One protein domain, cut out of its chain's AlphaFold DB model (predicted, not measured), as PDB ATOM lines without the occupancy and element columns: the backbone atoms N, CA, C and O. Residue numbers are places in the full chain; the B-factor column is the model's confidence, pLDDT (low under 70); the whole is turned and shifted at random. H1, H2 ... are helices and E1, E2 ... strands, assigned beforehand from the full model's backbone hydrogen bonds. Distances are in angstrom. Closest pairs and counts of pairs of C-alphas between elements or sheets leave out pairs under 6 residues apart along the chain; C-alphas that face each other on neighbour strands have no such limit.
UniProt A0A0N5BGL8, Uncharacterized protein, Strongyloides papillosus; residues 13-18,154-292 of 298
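Overview. This is residues 13 to 18 and 154 to 292 of the 298 residues of an uncharacterized protein of Strongyloides papillosus (UniProt A0A0N5BGL8). A four-strand sheet, strongly twisted and curled, is partly face to face with a small two-strand sheet, E3 and E5, in a sandwich of two sheets. E3 and E5 lie in the middle of the whole; beyond E5 is a third sheet, the hairpin E8 and E9 with short E1 at its edge, while H2 and the free loop of residues 262 to 267 lie far out. The printed part has 145 residues, mostly strand by class, with 64 in named elements, under half: E1 E2 E3 E4 H1 E5 E6 E7 H2 E8 E9 along the chain. The sheets run E2 E7 E6 E4, mixed, and E3 E5 and E1 E8 E9, both antiparallel. The whole is compact, with a radius of gyration of the C-alphas of 15.8 A and spans of 46 by 40 by 29 A.

Along the chain. E1 is residues 13 to 15, with C-alpha 13 at (48.260, 52.760, 3.220). After the cut come E2, residues 155 to 163, 20.7 A long, with a bend of 71 degrees at residue 158; E3, residues 170 to 174; E4, residues 186 to 189; and helix H1, residues 191 to 194. E5 is residues 206 to 210. E6, residues 220 to 227, is 18.8 A long and bends by 67 degrees at residue 223. E7, residues 234 to 242, is 24.1 A long and begins at (35.488, 25.886, -0.921). Helix H2 is residues 255 to 260, E8 is residues 271 to 276, and E9 is residues 287 to 291, with C-alpha 291 at (38.666, 55.384, 1.083).

Arrangement. Edge strand E2 is parallel to E7, with N 158 and O 237 2.8 A apart. E7 forms a hairpin with E6, antiparallel, with N 221 and O 238 at 2.8 A. E4 is antiparallel to E6, with N 188 and O 225 at 2.8 A. E3 and E5 are antiparallel, with N 173 and O 207 at 2.8 A; the closest C-alphas of E3 and E6, Cys 173 and Cys 223, are 5.5 A apart. E8 and E9 are a hairpin, with N 274 and O 289 at 2.8 A, and E1 is antiparallel to E8, with N 13 and O 273 at 3.1 A. E5 and E8 are near each other. H1 only grazes the sheets E2 E7 E6 E4 and E1 E8 E9; it is too short for an O i to N i+4 pair, while in H2 every such pair is within hydrogen-bond range. H2 is apart from E3 and E5.

Size, cuts and confidence. The two C-alphas farthest apart, those of Met 230 and Ile 266, are 49.2 A apart. Residues 19 to 153 are not printed, and C-alphas 18 and 154 are 37.7 A apart across the cut. The links E3 to E4, H1 to E5 and E7 to H2 are long. The mean pLDDT of the printed part is 73.9, with 48 residues under 70, among them residues 13 to 18, 194 to 203 and 245 to 272.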
ATOM      1  N   VAL A  13      47.408  53.445   4.195       46.62
ATOM      2  CA  VAL A  13      48.260  52.760   3.220       46.62
ATOM      3  C   VAL A  13      48.019  53.417   1.871       46.62
ATOM      4  O   VAL A  13      46.920  53.305   1.328       46.62
ATOM      5  N   THR A  14      49.028  54.130   1.374       38.41
ATOM      6  CA  THR A  14      49.081  54.690   0.020       38.41
ATOM      7  C   THR A  14      50.048  53.869  -0.810       38.41
ATOM      8  O   THR A  14      51.214  53.732  -0.443       38.41
ATOM      9  N   CYS A  15      49.576  53.351  -1.937       42.53
ATOM     10  CA  CYS A  15      50.460  52.769  -2.935       42.53
ATOM     11  C   CYS A  15      50.657  53.751  -4.082       42.53
ATOM     12  O   CYS A  15      49.687  54.204  -4.689       42.53
ATOM     13  N   THR A  16      51.924  54.038  -4.358       35.44
ATOM     14  CA  THR A  16      52.390  54.779  -5.527       35.44
ATOM     15  C   THR A  16      53.083  53.765  -6.426       35.44
ATOM     16  O   THR A  16      53.997  53.066  -5.985       35.44
ATOM     17  N   TYR A  17      52.605  53.615  -7.658       39.16
ATOM     18  CA  TYR A  17      53.263  52.759  -8.635       39.16
ATOM     19  C   TYR A  17      54.502  53.486  -9.165       39.16
ATOM     20  O   TYR A  17      54.386  54.562  -9.741       39.16
ATOM     21  N   LEU A  18      55.683  52.907  -8.955       30.84
ATOM     22  CA  LEU A  18      56.934  53.390  -9.536       30.84
ATOM     23  C   LEU A  18      57.234  52.538 -10.780       30.84
ATOM     24  O   LEU A  18      57.525  51.350 -10.621       30.84
ATOM     25  N   ASN A 154      38.873  21.592   1.426       95.12
ATOM     26  CA  ASN A 154      37.888  22.641   1.136       95.12
ATOM     27  C   ASN A 154      38.512  24.044   1.024       95.12
ATOM     28  O   ASN A 154      37.855  25.051   1.270       95.12
ATOM     29  N   LYS A 155      39.796  24.122   0.650       94.19
ATOM     30  CA  LYS A 155      40.566  25.364   0.631       94.19
ATOM     31  C   LYS A 155      41.491  25.408  -0.582       94.19
ATOM     32  O   LYS A 155      42.331  24.529  -0.771       94.19
ATOM     33  N   ILE A 156      41.397  26.469  -1.380       92.12
ATOM     34  CA  ILE A 156      42.329  26.760  -2.473       92.12
ATOM     35  C   ILE A 156      43.086  28.044  -2.160       92.12
ATOM     36  O   ILE A 156      42.536  29.146  -2.153       92.12
ATOM     37  N   SER A 157      44.390  27.879  -1.971       91.38
ATOM     38  CA  SER A 157      45.348  28.975  -1.971       91.38
ATOM     39  C   SER A 157      45.719  29.345  -3.404       91.38
ATOM     40  O   SER A 157      46.146  28.491  -4.183       91.38
ATOM     41  N   LEU A 158      45.528  30.614  -3.753       88.44
ATOM     42  CA  LEU A 158      45.914  31.194  -5.039       88.44
ATOM     43  C   LEU A 158      47.435  31.399  -5.096       88.44
ATOM     44  O   LEU A 158      48.057  31.191  -6.138       88.44
ATOM     45  N   LYS A 159      48.030  31.798  -3.965       86.12
ATOM     46  CA  LYS A 159      49.470  32.014  -3.782       86.12
ATOM     47  C   LYS A 159      49.810  32.046  -2.286       86.12
ATOM     48  O   LYS A 159      48.961  32.401  -1.470       86.12
ATOM     49  N   THR A 160      51.057  31.739  -1.938       88.75
ATOM     50  CA  THR A 160      51.619  32.078  -0.623       88.75
ATOM     51  C   THR A 160      52.234  33.475  -0.659       88.75
ATOM     52  O   THR A 160      53.040  33.766  -1.540       88.75
ATOM     53  N   LEU A 161      51.864  34.326   0.294       86.69
ATOM     54  CA  LEU A 161      52.318  35.709   0.404       86.69
ATOM     55  C   LEU A 161      52.984  35.954   1.756       86.69
ATOM     56  O   LEU A 161      52.507  35.487   2.790       86.69
ATOM     57  N   SER A 162      54.065  36.725   1.749       85.94
ATOM     58  CA  SER A 162      54.776  37.115   2.964       85.94
ATOM     59  C   SER A 162      54.449  38.556   3.359       85.94
ATOM     60  O   SER A 162      54.203  39.397   2.494       85.94
ATOM     61  N   TYR A 163      54.442  38.855   4.660       82.44
ATOM     62  CA  TYR A 163      54.268  40.217   5.178       82.44
ATOM     63  C   TYR A 163      55.108  40.451   6.440       82.44
ATOM     64  O   TYR A 163      55.274  39.544   7.254       82.44
ATOM     65  N   GLY A 164      55.575  41.688   6.640       80.62
ATOM     66  CA  GLY A 164      56.320  42.097   7.835       80.62
ATOM     67  C   GLY A 164      55.707  43.315   8.521       80.62
ATOM     68  O   GLY A 164      55.428  44.335   7.893       80.62
ATOM     69  N   GLY A 165      55.489  43.232   9.836       79.25
ATOM     70  CA  GLY A 165      54.760  44.259  10.590       79.25
ATOM     71  C   GLY A 165      53.357  44.519  10.015       79.25
ATOM     72  O   GLY A 165      52.563  43.588   9.872       79.25
ATOM     73  N   HIS A 166      53.063  45.777   9.669       76.94
ATOM     74  CA  HIS A 166      51.815  46.193   9.003       76.94
ATOM     75  C   HIS A 166      51.980  46.430   7.490       76.94
ATOM     76  O   HIS A 166      51.128  47.060   6.863       76.94
ATOM     77  N   ASN A 167      53.068  45.934   6.893       75.25
ATOM     78  CA  ASN A 167      53.327  46.053   5.462       75.25
ATOM     79  C   ASN A 167      52.700  44.864   4.733       75.25
ATOM     80  O   ASN A 167      53.334  43.832   4.530       75.25
ATOM     81  N   TYR A 168      51.422  45.011   4.387       82.38
ATOM     82  CA  TYR A 168      50.640  43.970   3.729       82.38
ATOM     83  C   TYR A 168      50.723  44.085   2.202       82.38
ATOM     84  O   TYR A 168      50.534  45.184   1.668       82.38
ATOM     85  N   PRO A 169      50.963  42.977   1.483       79.56
ATOM     86  CA  PRO A 169      51.018  42.999   0.030       79.56
ATOM     87  C   PRO A 169      49.634  43.276  -0.574       79.56
ATOM     88  O   PRO A 169      48.606  42.861  -0.034       79.56
ATOM     89  N   LEU A 170      49.607  43.965  -1.717       78.31
ATOM     90  CA  LEU A 170      48.389  44.180  -2.500       78.31
ATOM     91  C   LEU A 170      48.230  43.073  -3.542       78.31
ATOM     92  O   LEU A 170      49.102  42.913  -4.390       78.31
ATOM     93  N   PHE A 171      47.106  42.357  -3.516       82.88
ATOM     94  CA  PHE A 171      46.781  41.314  -4.495       82.88
ATOM     95  C   PHE A 171      45.290  41.309  -4.861       82.88
ATOM     96  O   PHE A 171      44.456  41.940  -4.206       82.88
ATOM     97  N   TYR A 172      44.964  40.623  -5.957       84.94
ATOM     98  CA  TYR A 172      43.614  40.556  -6.507       84.94
ATOM     99  C   TYR A 172      42.783  39.437  -5.886       84.94
ATOM    100  O   TYR A 172      43.065  38.265  -6.084       84.94
ATOM    101  N   CYS A 173      41.680  39.776  -5.230       88.69
ATOM    102  CA  CYS A 173      40.669  38.789  -4.870       88.69
ATOM    103  C   CYS A 173      39.618  38.637  -5.974       88.69
ATOM    104  O   CYS A 173      39.191  39.646  -6.545       88.69
ATOM    105  N   PRO A 174      39.108  37.419  -6.213       90.56
ATOM    106  CA  PRO A 174      37.894  37.228  -6.990       90.56
ATOM    107  C   PRO A 174      36.695  38.000  -6.425       90.56
ATOM    108  O   PRO A 174      36.608  38.271  -5.224       90.56
ATOM    109  N   THR A 175      35.737  38.331  -7.285       88.56
ATOM    110  CA  THR A 175      34.450  38.930  -6.903       88.56
ATOM    111  C   THR A 175      33.293  37.997  -7.252       88.56
ATOM    112  O   THR A 175      33.473  36.930  -7.835       88.56
ATOM    113  N   LYS A 176      32.057  38.416  -6.958       88.31
ATOM    114  CA  LYS A 176      30.849  37.676  -7.357       88.31
ATOM    115  C   LYS A 176      30.715  37.429  -8.870       88.31
ATOM    116  O   LYS A 176      29.908  36.600  -9.262       88.31
ATOM    117  N   TYR A 177      31.487  38.132  -9.704       86.94
ATOM    118  CA  TYR A 177      31.498  37.984 -11.166       86.94
ATOM    119  C   TYR A 177      32.618  37.060 -11.676       86.94
ATOM    120  O   TYR A 177      32.888  37.005 -12.875       86.94
ATOM    121  N   TRP A 178      33.319  36.371 -10.773       88.88
ATOM    122  CA  TRP A 178      34.420  35.475 -11.125       88.88
ATOM    123  C   TRP A 178      33.966  34.257 -11.942       88.88
ATOM    124  O   TRP A 178      34.664  33.820 -12.861       88.88
ATOM    125  N   PHE A 179      32.763  33.768 -11.645       89.12
ATOM    126  CA  PHE A 179      32.032  32.808 -12.465       89.12
ATOM    127  C   PHE A 179      31.086  33.537 -13.420       89.12
ATOM    128  O   PHE A 179      30.672  34.670 -13.165       89.12
ATOM    129  N   THR A 180      30.714  32.877 -14.514       78.94
ATOM    130  CA  THR A 180      29.610  33.354 -15.356       78.94
ATOM    131  C   THR A 180      28.287  33.233 -14.594       78.94
ATOM    132  O   THR A 180      28.123  32.330 -13.767       78.94
ATOM    133  N   SER A 181      27.339  34.135 -14.859       68.44
ATOM    134  CA  SER A 181      26.029  34.184 -14.187       68.44
ATOM    135  C   SER A 181      25.241  32.880 -14.315       68.44
ATOM    136  O   SER A 181      24.465  32.532 -13.434       68.44
ATOM    137  N   GLU A 182      25.479  32.135 -15.388       71.00
ATOM    138  CA  GLU A 182      24.759  30.918 -15.758       71.00
ATOM    139  C   GLU A 182      25.386  29.647 -15.164       71.00
ATOM    140  O   GLU A 182      24.865  28.545 -15.333       71.00
ATOM    141  N   SER A 183      26.523  29.771 -14.477       77.25
ATOM    142  CA  SER A 183      27.307  28.622 -14.015       77.25
ATOM    143  C   SER A 183      26.620  27.800 -12.923       77.25
ATOM    144  O   SER A 183      26.994  26.644 -12.746       77.25
ATOM    145  N   ASN A 184      25.646  28.372 -12.193       85.81
ATOM    146  CA  ASN A 184      25.062  27.823 -10.954       85.81
ATOM    147  C   ASN A 184      26.086  27.506  -9.848       85.81
ATOM    148  O   ASN A 184      25.743  26.932  -8.816       85.81
ATOM    149  N   ILE A 185      27.332  27.926 -10.048       91.50
ATOM    150  CA  ILE A 185      28.407  27.916  -9.072       91.50
ATOM    151  C   ILE A 185      28.730  29.376  -8.813       91.50
ATOM    152  O   ILE A 185      29.120  30.107  -9.718       91.50
ATOM    153  N   ILE A 186      28.548  29.832  -7.582       91.31
ATOM    154  CA  ILE A 186      28.750  31.247  -7.270       91.31
ATOM    155  C   ILE A 186      29.983  31.430  -6.407       91.31
ATOM    156  O   ILE A 186      30.242  30.661  -5.481       91.31
ATOM    157  N   PHE A 187      30.714  32.505  -6.673       92.75
ATOM    158  CA  PHE A 187      31.682  33.012  -5.720       92.75
ATOM    159  C   PHE A 187      30.989  33.996  -4.785       92.75
ATOM    160  O   PHE A 187      30.469  35.024  -5.222       92.75
ATOM    161  N   LYS A 188      30.987  33.693  -3.490       92.94
ATOM    162  CA  LYS A 188      30.500  34.581  -2.440       92.94
ATOM    163  C   LYS A 188      31.695  35.284  -1.788       92.94
ATOM    164  O   LYS A 188      32.423  34.625  -1.042       92.94
ATOM    165  N   PRO A 189      31.902  36.593  -2.025       91.50
ATOM    166  CA  PRO A 189      32.971  37.344  -1.378       91.50
ATOM    167  C   PRO A 189      32.879  37.272   0.150       91.50
ATOM    168  O   PRO A 189      31.787  37.230   0.721       91.50
ATOM    169  N   HIS A 190      34.028  37.280   0.820       91.44
ATOM    170  CA  HIS A 190      34.088  37.353   2.272       91.44
ATOM    171  C   HIS A 190      33.566  38.715   2.761       91.44
ATOM    172  O   HIS A 190      33.791  39.753   2.133       91.44
ATOM    173  N   LYS A 191      32.910  38.737   3.927       83.94
ATOM    174  CA  LYS A 191      32.294  39.956   4.486       83.94
ATOM    175  C   LYS A 191      33.286  41.112   4.655       83.94
ATOM    176  O   LYS A 191      32.905  42.271   4.534       83.94
ATOM    177  N   SER A 192      34.560  40.813   4.924       77.75
ATOM    178  CA  SER A 192      35.602  41.841   5.069       77.75
ATOM    179  C   SER A 192      35.926  42.567   3.760       77.75
ATOM    180  O   SER A 192      36.535  43.630   3.812       77.75
ATOM    181  N   ILE A 193      35.557  42.000   2.606       77.88
ATOM    182  CA  ILE A 193      35.854  42.565   1.285       77.88
ATOM    183  C   ILE A 193      34.600  43.031   0.536       77.88
ATOM    184  O   ILE A 193      34.711  43.875  -0.346       77.88
ATOM    185  N   GLU A 194      33.418  42.537   0.916       69.50
ATOM    186  CA  GLU A 194      32.123  42.797   0.266       69.50
ATOM    187  C   GLU A 194      31.793  44.292   0.117       69.50
ATOM    188  O   GLU A 194      31.275  44.720  -0.914       69.50
ATOM    189  N   ASN A 195      32.169  45.107   1.107       59.78
ATOM    190  CA  ASN A 195      31.922  46.553   1.104       59.78
ATOM    191  C   ASN A 195      32.965  47.362   0.319       59.78
ATOM    192  O   ASN A 195      32.860  48.589   0.226       59.78
ATOM    193  N   THR A 196      33.982  46.712  -0.248       65.31
ATOM    194  CA  THR A 196      35.024  47.422  -0.985       65.31
ATOM    195  C   THR A 196      34.534  47.698  -2.401       65.31
ATOM    196  O   THR A 196      34.446  46.802  -3.237       65.31
ATOM    197  N   LYS A 197      34.180  48.956  -2.684       57.44
ATOM    198  CA  LYS A 197      33.714  49.360  -4.016       57.44
ATOM    199  C   LYS A 197      34.859  49.292  -5.032       57.44
ATOM    200  O   LYS A 197      35.942  49.856  -4.832       57.44
ATOM    201  N   ASN A 198      34.594  48.616  -6.146       57.19
ATOM    202  CA  ASN A 198      35.496  48.564  -7.288       57.19
ATOM    203  C   ASN A 198      35.230  49.775  -8.196       57.19
ATOM    204  O   ASN A 198      34.084  50.015  -8.565       57.19
ATOM    205  N   PHE A 199      36.266  50.556  -8.510       47.59
ATOM    206  CA  PHE A 199      36.130  51.788  -9.306       47.59
ATOM    207  C   PHE A 199      36.193  51.523 -10.817       47.59
ATOM    208  O   PHE A 199      35.688  52.327 -11.588       47.59
ATOM    209  N   ILE A 200      36.789  50.399 -11.235       51.22
ATOM    210  CA  ILE A 200      37.127  50.159 -12.645       51.22
ATOM    211  C   ILE A 200      35.910  49.658 -13.445       51.22
ATOM    212  O   ILE A 200      35.739  50.035 -14.597       51.22
ATOM    213  N   ALA A 201      35.021  48.859 -12.840       53.78
ATOM    214  CA  ALA A 201      33.782  48.415 -13.485       53.78
ATOM    215  C   ALA A 201      32.745  47.896 -12.476       53.78
ATOM    216  O   ALA A 201      33.084  47.199 -11.515       53.78
ATOM    217  N   LYS A 202      31.452  48.131 -12.757       59.12
ATOM    218  CA  LYS A 202      30.303  47.609 -11.981       59.12
ATOM    219  C   LYS A 202      30.260  46.067 -11.930       59.12
ATOM    220  O   LYS A 202      29.642  45.501 -11.025       59.12
ATOM    221  N   GLN A 203      30.930  45.408 -12.882       69.44
ATOM    222  CA  GLN A 203      30.998  43.951 -13.061       69.44
ATOM    223  C   GLN A 203      32.439  43.402 -13.108       69.44
ATOM    224  O   GLN A 203      32.711  42.414 -13.783       69.44
ATOM    225  N   SER A 204      33.391  44.038 -12.413       78.06
ATOM    226  CA  SER A 204      34.773  43.531 -12.380       78.06
ATOM    227  C   SER A 204      34.855  42.152 -11.723       78.06
ATOM    228  O   SER A 204      34.319  41.968 -10.630       78.06
ATOM    229  N   LYS A 205      35.575  41.214 -12.347       83.75
ATOM    230  CA  LYS A 205      35.776  39.834 -11.862       83.75
ATOM    231  C   LYS A 205      36.765  39.726 -10.703       83.75
ATOM    232  O   LYS A 205      36.710  38.764  -9.945       83.75
ATOM    233  N   GLU A 206      37.618  40.732 -10.554       84.69
ATOM    234  CA  GLU A 206      38.662  40.800  -9.535       84.69
ATOM    235  C   GLU A 206      38.704  42.183  -8.867       84.69
ATOM    236  O   GLU A 206      38.272  43.189  -9.446       84.69
ATOM    237  N   ILE A 207      39.180  42.243  -7.624       81.19
ATOM    238  CA  ILE A 207      39.327  43.469  -6.836       81.19
ATOM    239  C   ILE A 207      40.680  43.492  -6.125       81.19
ATOM    240  O   ILE A 207      41.053  42.530  -5.461       81.19
ATOM    241  N   LEU A 208      41.409  44.599  -6.264       79.94
ATOM    242  CA  LEU A 208      42.712  44.789  -5.630       79.94
ATOM    243  C   LEU A 208      42.547  45.188  -4.161       79.94
ATOM    244  O   LEU A 208      41.883  46.190  -3.867       79.94
ATOM    245  N   LEU A 209      43.148  44.419  -3.253       82.88
ATOM    246  CA  LEU A 209      43.039  44.604  -1.807       82.88
ATOM    247  C   LEU A 209      44.363  44.282  -1.095       82.88
ATOM    248  O   LEU A 209      45.123  43.438  -1.573       82.88
ATOM    249  N   PRO A 210      44.628  44.893   0.072       84.75
ATOM    250  CA  PRO A 210      45.662  44.418   0.985       84.75
ATOM    251  C   PRO A 210      45.326  43.018   1.497       84.75
ATOM    252  O   PRO A 210      44.193  42.769   1.920       84.75
ATOM    253  N   ILE A 211      46.315  42.127   1.502       87.94
ATOM    254  CA  ILE A 211      46.205  40.772   2.043       87.94
ATOM    255  C   ILE A 211      46.866  40.735   3.425       87.94
ATOM    256  O   ILE A 211      48.079  40.875   3.552       87.94
ATOM    257  N   TYR A 212      46.058  40.569   4.472       87.38
ATOM    258  CA  TYR A 212      46.460  40.710   5.879       87.38
ATOM    259  C   TYR A 212      45.915  39.565   6.747       87.38
ATOM    260  O   TYR A 212      44.965  38.902   6.359       87.38
ATOM    261  N   PRO A 213      46.407  39.327   7.967       89.81
ATOM    262  CA  PRO A 213      45.782  38.341   8.847       89.81
ATOM    263  C   PRO A 213      44.407  38.835   9.284       89.81
ATOM    264  O   PRO A 213      44.313  39.825  10.008       89.81
ATOM    265  N   GLN A 214      43.334  38.175   8.845       87.31
ATOM    266  CA  GLN A 214      41.960  38.585   9.176       87.31
ATOM    267  C   GLN A 214      41.630  38.372  10.668       87.31
ATOM    268  O   GLN A 214      40.775  39.072  11.217       87.31
ATOM    269  N   THR A 215      42.356  37.468  11.333       84.94
ATOM    270  CA  THR A 215      42.343  37.214  12.785       84.94
ATOM    271  C   THR A 215      43.773  37.157  13.336       84.94
ATOM    272  O   THR A 215      44.723  37.064  12.560       84.94
ATOM    273  N   ILE A 216      43.930  37.187  14.669       78.69
ATOM    274  CA  ILE A 216      45.224  37.308  15.385       78.69
ATOM    275  C   ILE A 216      46.286  36.298  14.911       78.69
ATOM    276  O   ILE A 216      47.443  36.675  14.773       78.69
ATOM    277  N   ASN A 217      45.883  35.074  14.556       82.19
ATOM    278  CA  ASN A 217      46.774  34.012  14.066       82.19
ATOM    279  C   ASN A 217      46.312  33.432  12.719       82.19
ATOM    280  O   ASN A 217      46.451  32.239  12.471       82.19
ATOM    281  N   ALA A 218      45.663  34.240  11.874       89.44
ATOM    282  CA  ALA A 218      45.262  33.752  10.558       89.44
ATOM    283  C   ALA A 218      46.504  33.444   9.710       89.44
ATOM    284  O   ALA A 218      47.271  34.348   9.391       89.44
ATOM    285  N   GLU A 219      46.649  32.187   9.296       93.88
ATOM    286  CA  GLU A 219      47.628  31.749   8.285       93.88
ATOM    287  C   GLU A 219      47.039  31.771   6.867       93.88
ATOM    288  O   GLU A 219      47.710  31.460   5.884       93.88
ATOM    289  N   PHE A 220      45.763  32.141   6.746       95.25
ATOM    290  CA  PHE A 220      45.059  32.238   5.481       95.25
ATOM    291  C   PHE A 220      44.208  33.499   5.425       95.25
ATOM    292  O   PHE A 220      43.414  33.774   6.324       95.25
ATOM    293  N   PHE A 221      44.361  34.256   4.346       94.38
ATOM    294  CA  PHE A 221      43.453  35.338   4.009       94.38
ATOM    295  C   PHE A 221      42.327  34.807   3.134       94.38
ATOM    296  O   PHE A 221      42.594  34.330   2.034       94.38
ATOM    297  N   ILE A 222      41.078  34.966   3.561       95.31
ATOM    298  CA  ILE A 222      39.913  34.517   2.799       95.31
ATOM    299  C   ILE A 222      39.411  35.661   1.912       95.31
ATOM    300  O   ILE A 222      38.914  36.679   2.404       95.31
ATOM    301  N   CYS A 223      39.486  35.473   0.592       93.94
ATOM    302  CA  CYS A 223      38.796  36.329  -0.374       93.94
ATOM    303  C   CYS A 223      37.292  36.025  -0.389       93.94
ATOM    304  O   CYS A 223      36.470  36.926  -0.529       93.94
ATOM    305  N   GLY A 224      36.906  34.759  -0.246       94.75
ATOM    306  CA  GLY A 224      35.509  34.331  -0.260       94.75
ATOM    307  C   GLY A 224      35.373  32.822  -0.384       94.75
ATOM    308  O   GLY A 224      36.331  32.089  -0.157       94.75
ATOM    309  N   MET A 225      34.177  32.366  -0.744       96.12
ATOM    310  CA  MET A 225      33.858  30.946  -0.866       96.12
ATOM    311  C   MET A 225      33.172  30.644  -2.191       96.12
ATOM    312  O   MET A 225      32.291  31.389  -2.622       96.12
ATOM    313  N   ILE A 226      33.523  29.519  -2.798       95.56
ATOM    314  CA  ILE A 226      32.769  28.924  -3.897       95.56
ATOM    315  C   ILE A 226      31.610  28.131  -3.301       95.56
ATOM    316  O   ILE A 226      31.807  27.336  -2.384       95.56
ATOM    317  N   LYS A 227      30.409  28.350  -3.834       94.31
ATOM    318  CA  LYS A 227      29.185  27.626  -3.489       94.31
ATOM    319  C   LYS A 227      28.763  26.759  -4.665       94.31
ATOM    320  O   LYS A 227      28.627  27.278  -5.772       94.31
ATOM    321  N   GLN A 228      28.536  25.473  -4.413       92.62
ATOM    322  CA  GLN A 228      28.130  24.487  -5.418       92.62
ATOM    323  C   GLN A 228      26.828  23.791  -4.968       92.62
ATOM    324  O   GLN A 228      26.670  23.563  -3.771       92.62
ATOM    325  N   PRO A 229      25.899  23.421  -5.873       86.75
ATOM    326  CA  PRO A 229      24.585  22.875  -5.495       86.75
ATOM    327  C   PRO A 229      24.586  21.558  -4.695       86.75
ATOM    328  O   PRO A 229      23.577  21.236  -4.073       86.75
ATOM    329  N   MET A 230      25.676  20.780  -4.718       86.31
ATOM    330  CA  MET A 230      25.738  19.434  -4.117       86.31
ATOM    331  C   MET A 230      27.045  19.120  -3.374       86.31
ATOM    332  O   MET A 230      27.192  18.022  -2.843       86.31
ATOM    333  N   LEU A 231      28.003  20.046  -3.356       91.81
ATOM    334  CA  LEU A 231      29.317  19.842  -2.743       91.81
ATOM    335  C   LEU A 231      29.540  20.841  -1.611       91.81
ATOM    336  O   LEU A 231      28.853  21.860  -1.523       91.81
ATOM    337  N   SER A 232      30.518  20.541  -0.759       93.44
ATOM    338  CA  SER A 232      30.982  21.462   0.271       93.44
ATOM    339  C   SER A 232      31.454  22.785  -0.328       93.44
ATOM    340  O   SER A 232      31.921  22.870  -1.470       93.44
ATOM    341  N   ASP A 233      31.335  23.829   0.485       96.12
ATOM    342  CA  ASP A 233      31.897  25.130   0.163       96.12
ATOM    343  C   ASP A 233      33.421  25.050   0.111       96.12
ATOM    344  O   ASP A 233      34.033  24.338   0.905       96.12
ATOM    345  N   ILE A 234      34.029  25.826  -0.786       96.19
ATOM    346  CA  ILE A 234      35.488  25.886  -0.921       96.19
ATOM    347  C   ILE A 234      35.954  27.309  -0.643       96.19
ATOM    348  O   ILE A 234      35.575  28.236  -1.361       96.19
ATOM    349  N   GLU A 235      36.789  27.492   0.372       96.50
ATOM    350  CA  GLU A 235      37.427  28.770   0.675       96.50
ATOM    351  C   GLU A 235      38.509  29.096  -0.355       96.50
ATOM    352  O   GLU A 235      39.370  28.270  -0.662       96.50
ATOM    353  N   ILE A 236      38.491  30.322  -0.873       95.50
ATOM    354  CA  ILE A 236      39.476  30.831  -1.831       95.50
ATOM    355  C   ILE A 236      40.210  32.004  -1.211       95.50
ATOM    356  O   ILE A 236      39.588  32.910  -0.644       95.50
ATOM    357  N   GLY A 237      41.529  32.018  -1.359       94.94
ATOM    358  CA  GLY A 237      42.345  32.995  -0.667       94.94
ATOM    359  C   GLY A 237      43.840  32.826  -0.868       94.94
ATOM    360  O   GLY A 237      44.284  32.270  -1.871       94.94
ATOM    361  N   TYR A 238      44.608  33.303   0.104       93.50
ATOM    362  CA  TYR A 238      46.069  33.290   0.088       93.50
ATOM    363  C   TYR A 238      46.608  32.725   1.388       93.50
ATOM    364  O   TYR A 238      46.205  33.180   2.459       93.50
ATOM    365  N   ASP A 239      47.544  31.782   1.304       93.94
ATOM    366  CA  ASP A 239      48.349  31.456   2.480       93.94
ATOM    367  C   ASP A 239      49.222  32.664   2.802       93.94
ATOM    368  O   ASP A 239      49.862  33.223   1.913       93.94
ATOM    369  N   ILE A 240      49.237  33.079   4.061       92.69
ATOM    370  CA  ILE A 240      49.996  34.242   4.509       92.69
ATOM    371  C   ILE A 240      51.022  33.829   5.551       92.69
ATOM    372  O   ILE A 240      50.733  33.041   6.449       92.69
ATOM    373  N   LYS A 241      52.237  34.360   5.421       91.44
ATOM    374  CA  LYS A 241      53.354  34.065   6.317       91.44
ATOM    375  C   LYS A 241      53.966  35.354   6.839       91.44
ATOM    376  O   LYS A 241      54.282  36.260   6.072       91.44
ATOM    377  N   TYR A 242      54.139  35.426   8.152       87.94
ATOM    378  CA  TYR A 242      54.861  36.530   8.765       87.94
ATOM    379  C   TYR A 242      56.365  36.390   8.511       87.94
ATOM    380  O   TYR A 242      56.925  35.306   8.679       87.94
ATOM    381  N   THR A 243      57.021  37.491   8.160       83.62
ATOM    382  CA  THR A 243      58.477  37.584   8.037       83.62
ATOM    383  C   THR A 243      59.000  38.788   8.822       83.62
ATOM    384  O   THR A 243      58.297  39.770   9.061       83.62
ATOM    385  N   SER A 244      60.262  38.725   9.255       77.56
ATOM    386  CA  SER A 244      60.942  39.859   9.902       77.56
ATOM    387  C   SER A 244      61.285  40.989   8.922       77.56
ATOM    388  O   SER A 244      61.620  42.098   9.341       77.56
ATOM    389  N   GLU A 245      61.214  40.715   7.620       67.69
ATOM    390  CA  GLU A 245      61.489  41.668   6.553       67.69
ATOM    391  C   GLU A 245      60.294  42.594   6.329       67.69
ATOM    392  O   GLU A 245      59.179  42.158   6.067       67.69
ATOM    393  N   LYS A 246      60.530  43.905   6.416       59.62
ATOM    394  CA  LYS A 246      59.490  44.932   6.254       59.62
ATOM    395  C   LYS A 246      59.262  45.343   4.791       59.62
ATOM    396  O   LYS A 246      58.551  46.315   4.552       59.62
ATOM    397  N   SER A 247      59.879  44.685   3.816       55.06
ATOM    398  CA  SER A 247      59.717  45.021   2.397       55.06
ATOM    399  C   SER A 247      58.347  44.563   1.881       55.06
ATOM    400  O   SER A 247      57.891  43.460   2.170       55.06
ATOM    401  N   ILE A 248      57.667  45.422   1.115       55.22
ATOM    402  CA  ILE A 248      56.415  45.058   0.442       55.22
ATOM    403  C   ILE A 248      56.787  44.265  -0.809       55.22
ATOM    404  O   ILE A 248      57.423  44.799  -1.721       55.22
ATOM    405  N   GLU A 249      56.359  43.009  -0.887       49.84
ATOM    406  CA  GLU A 249      56.311  42.294  -2.158       49.84
ATOM    407  C   GLU A 249      55.143  42.875  -2.977       49.84
ATOM    408  O   GLU A 249      54.009  42.400  -2.943       49.84
ATOM    409  N   ILE A 250      55.394  44.001  -3.653       51.56
ATOM    410  CA  ILE A 250      54.502  44.506  -4.701       51.56
ATOM    411  C   ILE A 250      54.549  43.467  -5.816       51.56
ATOM    412  O   ILE A 250      55.622  42.932  -6.080       51.56
ATOM    413  N   ILE A 251      53.402  43.166  -6.432       49.44
ATOM    414  CA  ILE A 251      53.262  42.274  -7.589       49.44
ATOM    415  C   ILE A 251      54.424  42.513  -8.568       49.44
ATOM    416  O   ILE A 251      54.397  43.451  -9.359       49.44
ATOM    417  N   LYS A 252      55.479  41.696  -8.471       43.75
ATOM    418  CA  LYS A 252      56.724  41.943  -9.207       43.75
ATOM    419  C   LYS A 252      56.654  41.483 -10.660       43.75
ATOM    420  O   LYS A 252      57.571  41.811 -11.384       43.75
ATOM    421  N   ASN A 253      55.601  40.768 -11.076       38.84
ATOM    422  CA  ASN A 253      55.463  40.174 -12.414       38.84
ATOM    423  C   ASN A 253      53.996  39.808 -12.747       38.84
ATOM    424  O   ASN A 253      53.686  38.650 -13.007       38.84
ATOM    425  N   ASP A 254      53.060  40.759 -12.709       46.34
ATOM    426  CA  ASP A 254      51.738  40.550 -13.329       46.34
ATOM    427  C   ASP A 254      51.492  41.682 -14.327       46.34
ATOM    428  O   ASP A 254      51.239  42.829 -13.942       46.34
ATOM    429  N   ASN A 255      51.602  41.364 -15.618       42.56
ATOM    430  CA  ASN A 255      51.457  42.313 -16.730       42.56
ATOM    431  C   ASN A 255      50.127  43.096 -16.681       42.56
ATOM    432  O   ASN A 255      50.017  44.176 -17.254       42.56
ATOM    433  N   LYS A 256      49.126  42.614 -15.934       41.84
ATOM    434  CA  LYS A 256      47.863  43.324 -15.690       41.84
ATOM    435  C   LYS A 256      47.970  44.528 -14.757       41.84
ATOM    436  O   LYS A 256      47.297  45.532 -14.980       41.84
ATOM    437  N   ALA A 257      48.781  44.444 -13.700       40.91
ATOM    438  CA  ALA A 257      49.027  45.602 -12.838       40.91
ATOM    439  C   ALA A 257      49.743  46.704 -13.636       40.91
ATOM    440  O   ALA A 257      49.423  47.882 -13.493       40.91
ATOM    441  N   TYR A 258      50.632  46.292 -14.542       38.94
ATOM    442  CA  TYR A 258      51.321  47.146 -15.501       38.94
ATOM    443  C   TYR A 258      50.363  47.813 -16.514       38.94
ATOM    444  O   TYR A 258      50.502  49.007 -16.762       38.94
ATOM    445  N   GLU A 259      49.345  47.111 -17.033       41.66
ATOM    446  CA  GLU A 259      48.345  47.699 -17.948       41.66
ATOM    447  C   GLU A 259      47.416  48.729 -17.287       41.66
ATOM    448  O   GLU A 259      47.146  49.775 -17.875       41.66
ATOM    449  N   ILE A 260      46.961  48.500 -16.049       44.66
ATOM    450  CA  ILE A 260      46.140  49.489 -15.316       44.66
ATOM    451  C   ILE A 260      46.962  50.745 -14.981       44.66
ATOM    452  O   ILE A 260      46.415  51.844 -14.907       44.66
ATOM    453  N   CYS A 261      48.279  50.600 -14.824       38.12
ATOM    454  CA  CYS A 261      49.197  51.719 -14.611       38.12
ATOM    455  C   CYS A 261      49.666  52.391 -15.918       38.12
ATOM    456  O   CYS A 261      50.345  53.410 -15.854       38.12
ATOM    457  N   LYS A 262      49.295  51.855 -17.091       38.00
ATOM    458  CA  LYS A 262      49.606  52.389 -18.431       38.00
ATOM    459  C   LYS A 262      48.550  53.352 -18.980       38.00
ATOM    460  O   LYS A 262      48.555  53.656 -20.167       38.00
ATOM    461  N   ILE A 263      47.618  53.825 -18.154       43.59
ATOM    462  CA  ILE A 263      46.677  54.861 -18.589       43.59
ATOM    463  C   ILE A 263      47.503  56.121 -18.889       43.59
ATOM    464  O   ILE A 263      47.964  56.793 -17.972       43.59
ATOM    465  N   ASP A 264      47.689  56.415 -20.180       42.94
ATOM    466  CA  ASP A 264      48.522  57.483 -20.771       42.94
ATOM    467  C   ASP A 264      48.077  58.924 -20.427       42.94
ATOM    468  O   ASP A 264      48.354  59.884 -21.148       42.94
ATOM    469  N   LYS A 265      47.366  59.115 -19.313       44.09
ATOM    470  CA  LYS A 265      47.021  60.421 -18.757       44.09
ATOM    471  C   LYS A 265      47.284  60.401 -17.259       44.09
ATOM    472  O   LYS A 265      46.585  59.746 -16.497       44.09
ATOM    473  N   ILE A 266      48.341  61.123 -16.905       45.41
ATOM    474  CA  ILE A 266      48.892  61.349 -15.572       45.41
ATOM    475  C   ILE A 266      47.781  61.716 -14.585       45.41
ATOM    476  O   ILE A 266      47.253  62.820 -14.613       45.41
ATOM    477  N   ASP A 267      47.472  60.760 -13.723       41.88
ATOM    478  CA  ASP A 267      47.150  60.951 -12.317       41.88
ATOM    479  C   ASP A 267      47.473  59.613 -11.654       41.88
ATOM    480  O   ASP A 267      46.781  58.618 -11.883       41.88
ATOM    481  N   ASP A 268      48.548  59.562 -10.871       45.88
ATOM    482  CA  ASP A 268      48.933  58.392 -10.083       45.88
ATOM    483  C   ASP A 268      47.695  57.728  -9.456       45.88
ATOM    484  O   ASP A 268      46.967  58.344  -8.656       45.88
ATOM    485  N   VAL A 269      47.439  56.464  -9.810       50.91
ATOM    486  CA  VAL A 269      46.311  55.701  -9.265       50.91
ATOM    487  C   VAL A 269      46.619  55.350  -7.810       50.91
ATOM    488  O   VAL A 269      47.126  54.282  -7.481       50.91
ATOM    489  N   HIS A 270      46.302  56.284  -6.920       56.28
ATOM    490  CA  HIS A 270      46.443  56.113  -5.486       56.28
ATOM    491  C   HIS A 270      45.248  55.345  -4.933       56.28
ATOM    492  O   HIS A 270      44.111  55.830  -4.928       56.28
ATOM    493  N   PHE A 271      45.514  54.158  -4.396       64.31
ATOM    494  CA  PHE A 271      44.568  53.478  -3.526       64.31
ATOM    495  C   PHE A 271      44.899  53.817  -2.081       64.31
ATOM    496  O   PHE A 271      45.988  53.507  -1.605       64.31
ATOM    497  N   THR A 272      43.938  54.430  -1.394       67.50
ATOM    498  CA  THR A 272      44.041  54.687   0.037       67.50
ATOM    499  C   THR A 272      43.171  53.704   0.788       67.50
ATOM    500  O   THR A 272      41.952  53.661   0.593       67.50
ATOM    501  N   PHE A 273      43.782  52.965   1.704       73.06
ATOM    502  CA  PHE A 273      43.046  52.134   2.642       73.06
ATOM    503  C   PHE A 273      43.267  52.610   4.073       73.06
ATOM    504  O   PHE A 273      44.379  52.971   4.450       73.06
ATOM    505  N   ALA A 274      42.192  52.606   4.857       73.88
ATOM    506  CA  ALA A 274      42.239  52.754   6.300       73.88
ATOM    507  C   ALA A 274      42.330  51.366   6.932       73.88
ATOM    508  O   ALA A 274      41.419  50.555   6.754       73.88
ATOM    509  N   PHE A 275      43.410  51.107   7.658       76.62
ATOM    510  CA  PHE A 275      43.568  49.890   8.448       76.62
ATOM    511  C   PHE A 275      43.110  50.113   9.885       76.62
ATOM    512  O   PHE A 275      43.433  51.141  10.481       76.62
ATOM    513  N   MET A 276      42.410  49.125  10.436       78.19
ATOM    514  CA  MET A 276      42.052  49.051  11.846       78.19
ATOM    515  C   MET A 276      42.456  47.680  12.392       78.19
ATOM    516  O   MET A 276      41.995  46.652  11.882       78.19
ATOM    517  N   ASP A 277      43.319  47.681  13.410       79.00
ATOM    518  CA  ASP A 277      43.821  46.461  14.047       79.00
ATOM    519  C   ASP A 277      42.818  45.886  15.071       79.00
ATOM    520  O   ASP A 277      41.962  46.602  15.597       79.00
ATOM    521  N   PHE A 278      42.928  44.589  15.369       75.94
ATOM    522  CA  PHE A 278      42.128  43.885  16.370       75.94
ATOM    523  C   PHE A 278      42.275  44.508  17.764       75.94
ATOM    524  O   PHE A 278      41.305  44.525  18.517       75.94
ATOM    525  N   GLU A 279      43.448  45.060  18.099       71.56
ATOM    526  CA  GLU A 279      43.707  45.690  19.403       71.56
ATOM    527  C   GLU A 279      42.796  46.900  19.640       71.56
ATOM    528  O   GLU A 279      42.339  47.141  20.763       71.56
ATOM    529  N   PHE A 280      42.460  47.606  18.559       73.38
ATOM    530  CA  PHE A 280      41.710  48.858  18.586       73.38
ATOM    531  C   PHE A 280      40.232  48.683  18.225       73.38
ATOM    532  O   PHE A 280      39.447  49.594  18.461       73.38
ATOM    533  N   ASN A 281      39.827  47.517  17.718       68.50
ATOM    534  CA  ASN A 281      38.443  47.243  17.342       68.50
ATOM    535  C   ASN A 281      37.676  46.500  18.459       68.50
ATOM    536  O   ASN A 281      38.250  45.722  19.222       68.50
ATOM    537  N   TYR A 282      36.364  46.733  18.571       73.00
ATOM    538  CA  TYR A 282      35.518  46.142  19.621       73.00
ATOM    539  C   TYR A 282      35.146  44.679  19.344       73.00
ATOM    540  O   TYR A 282      34.825  43.943  20.271       73.00
ATOM    541  N   ASP A 283      35.186  44.249  18.078       74.00
ATOM    542  CA  ASP A 283      34.834  42.885  17.665       74.00
ATOM    543  C   ASP A 283      36.052  41.983  17.411       74.00
ATOM    544  O   ASP A 283      35.897  40.893  16.862       74.00
ATOM    545  N   ASN A 284      37.256  42.431  17.794       71.31
ATOM    546  CA  ASN A 284      38.535  41.733  17.600       71.31
ATOM    547  C   ASN A 284      38.833  41.352  16.135       71.31
ATOM    548  O   ASN A 284      39.573  40.401  15.876       71.31
ATOM    549  N   LYS A 285      38.276  42.082  15.157       73.69
ATOM    550  CA  LYS A 285      38.543  41.858  13.728       73.69
ATOM    551  C   LYS A 285      39.398  42.961  13.133       73.69
ATOM    552  O   LYS A 285      39.138  44.146  13.348       73.69
ATOM    553  N   ARG A 286      40.348  42.562  12.289       79.62
ATOM    554  CA  ARG A 286      41.065  43.480  11.402       79.62
ATOM    555  C   ARG A 286      40.197  43.862  10.220       79.62
ATOM    556  O   ARG A 286      39.469  43.029   9.677       79.62
ATOM    557  N   ARG A 287      40.271  45.127   9.816       75.94
ATOM    558  CA  ARG A 287      39.524  45.631   8.660       75.94
ATOM    559  C   ARG A 287      40.384  46.587   7.855       75.94
ATOM    560  O   ARG A 287      41.061  47.444   8.416       75.94
ATOM    561  N   PHE A 288      40.279  46.465   6.539       76.62
ATOM    562  CA  PHE A 288      40.730  47.480   5.601       76.62
ATOM    563  C   PHE A 288      39.509  48.111   4.949       76.62
ATOM    564  O   PHE A 288      38.680  47.418   4.364       76.62
ATOM    565  N   ILE A 289      39.394  49.430   5.060       73.50
ATOM    566  CA  ILE A 289      38.329  50.204   4.431       73.50
ATOM    567  C   ILE A 289      38.970  51.032   3.330       73.50
ATOM    568  O   ILE A 289      39.766  51.931   3.602       73.50
ATOM    569  N   LYS A 290      38.632  50.738   2.074       70.75
ATOM    570  CA  LYS A 290      39.056  51.570   0.946       70.75
ATOM    571  C   LYS A 290      38.389  52.941   1.058       70.75
ATOM    572  O   LYS A 290      37.162  53.024   1.075       70.75
ATOM    573  N   LYS A 291      39.180  54.011   1.118       69.44
ATOM    574  CA  LYS A 291      38.666  55.384   1.083       69.44
ATOM    575  C   LYS A 291      38.389  55.774  -0.369       69.44
ATOM    576  O   LYS A 291      39.248  55.605  -1.233       69.44
ATOM    577  N   SER A 292      37.193  56.284  -0.655       61.88
ATOM    578  CA  SER A 292      36.911  56.939  -1.936       61.88
ATOM    579  C   SER A 292      37.602  58.301  -1.975       61.88
ATOM    580  O   SER A 292      37.539  59.033  -0.988       61.88
TER     581      SER A 292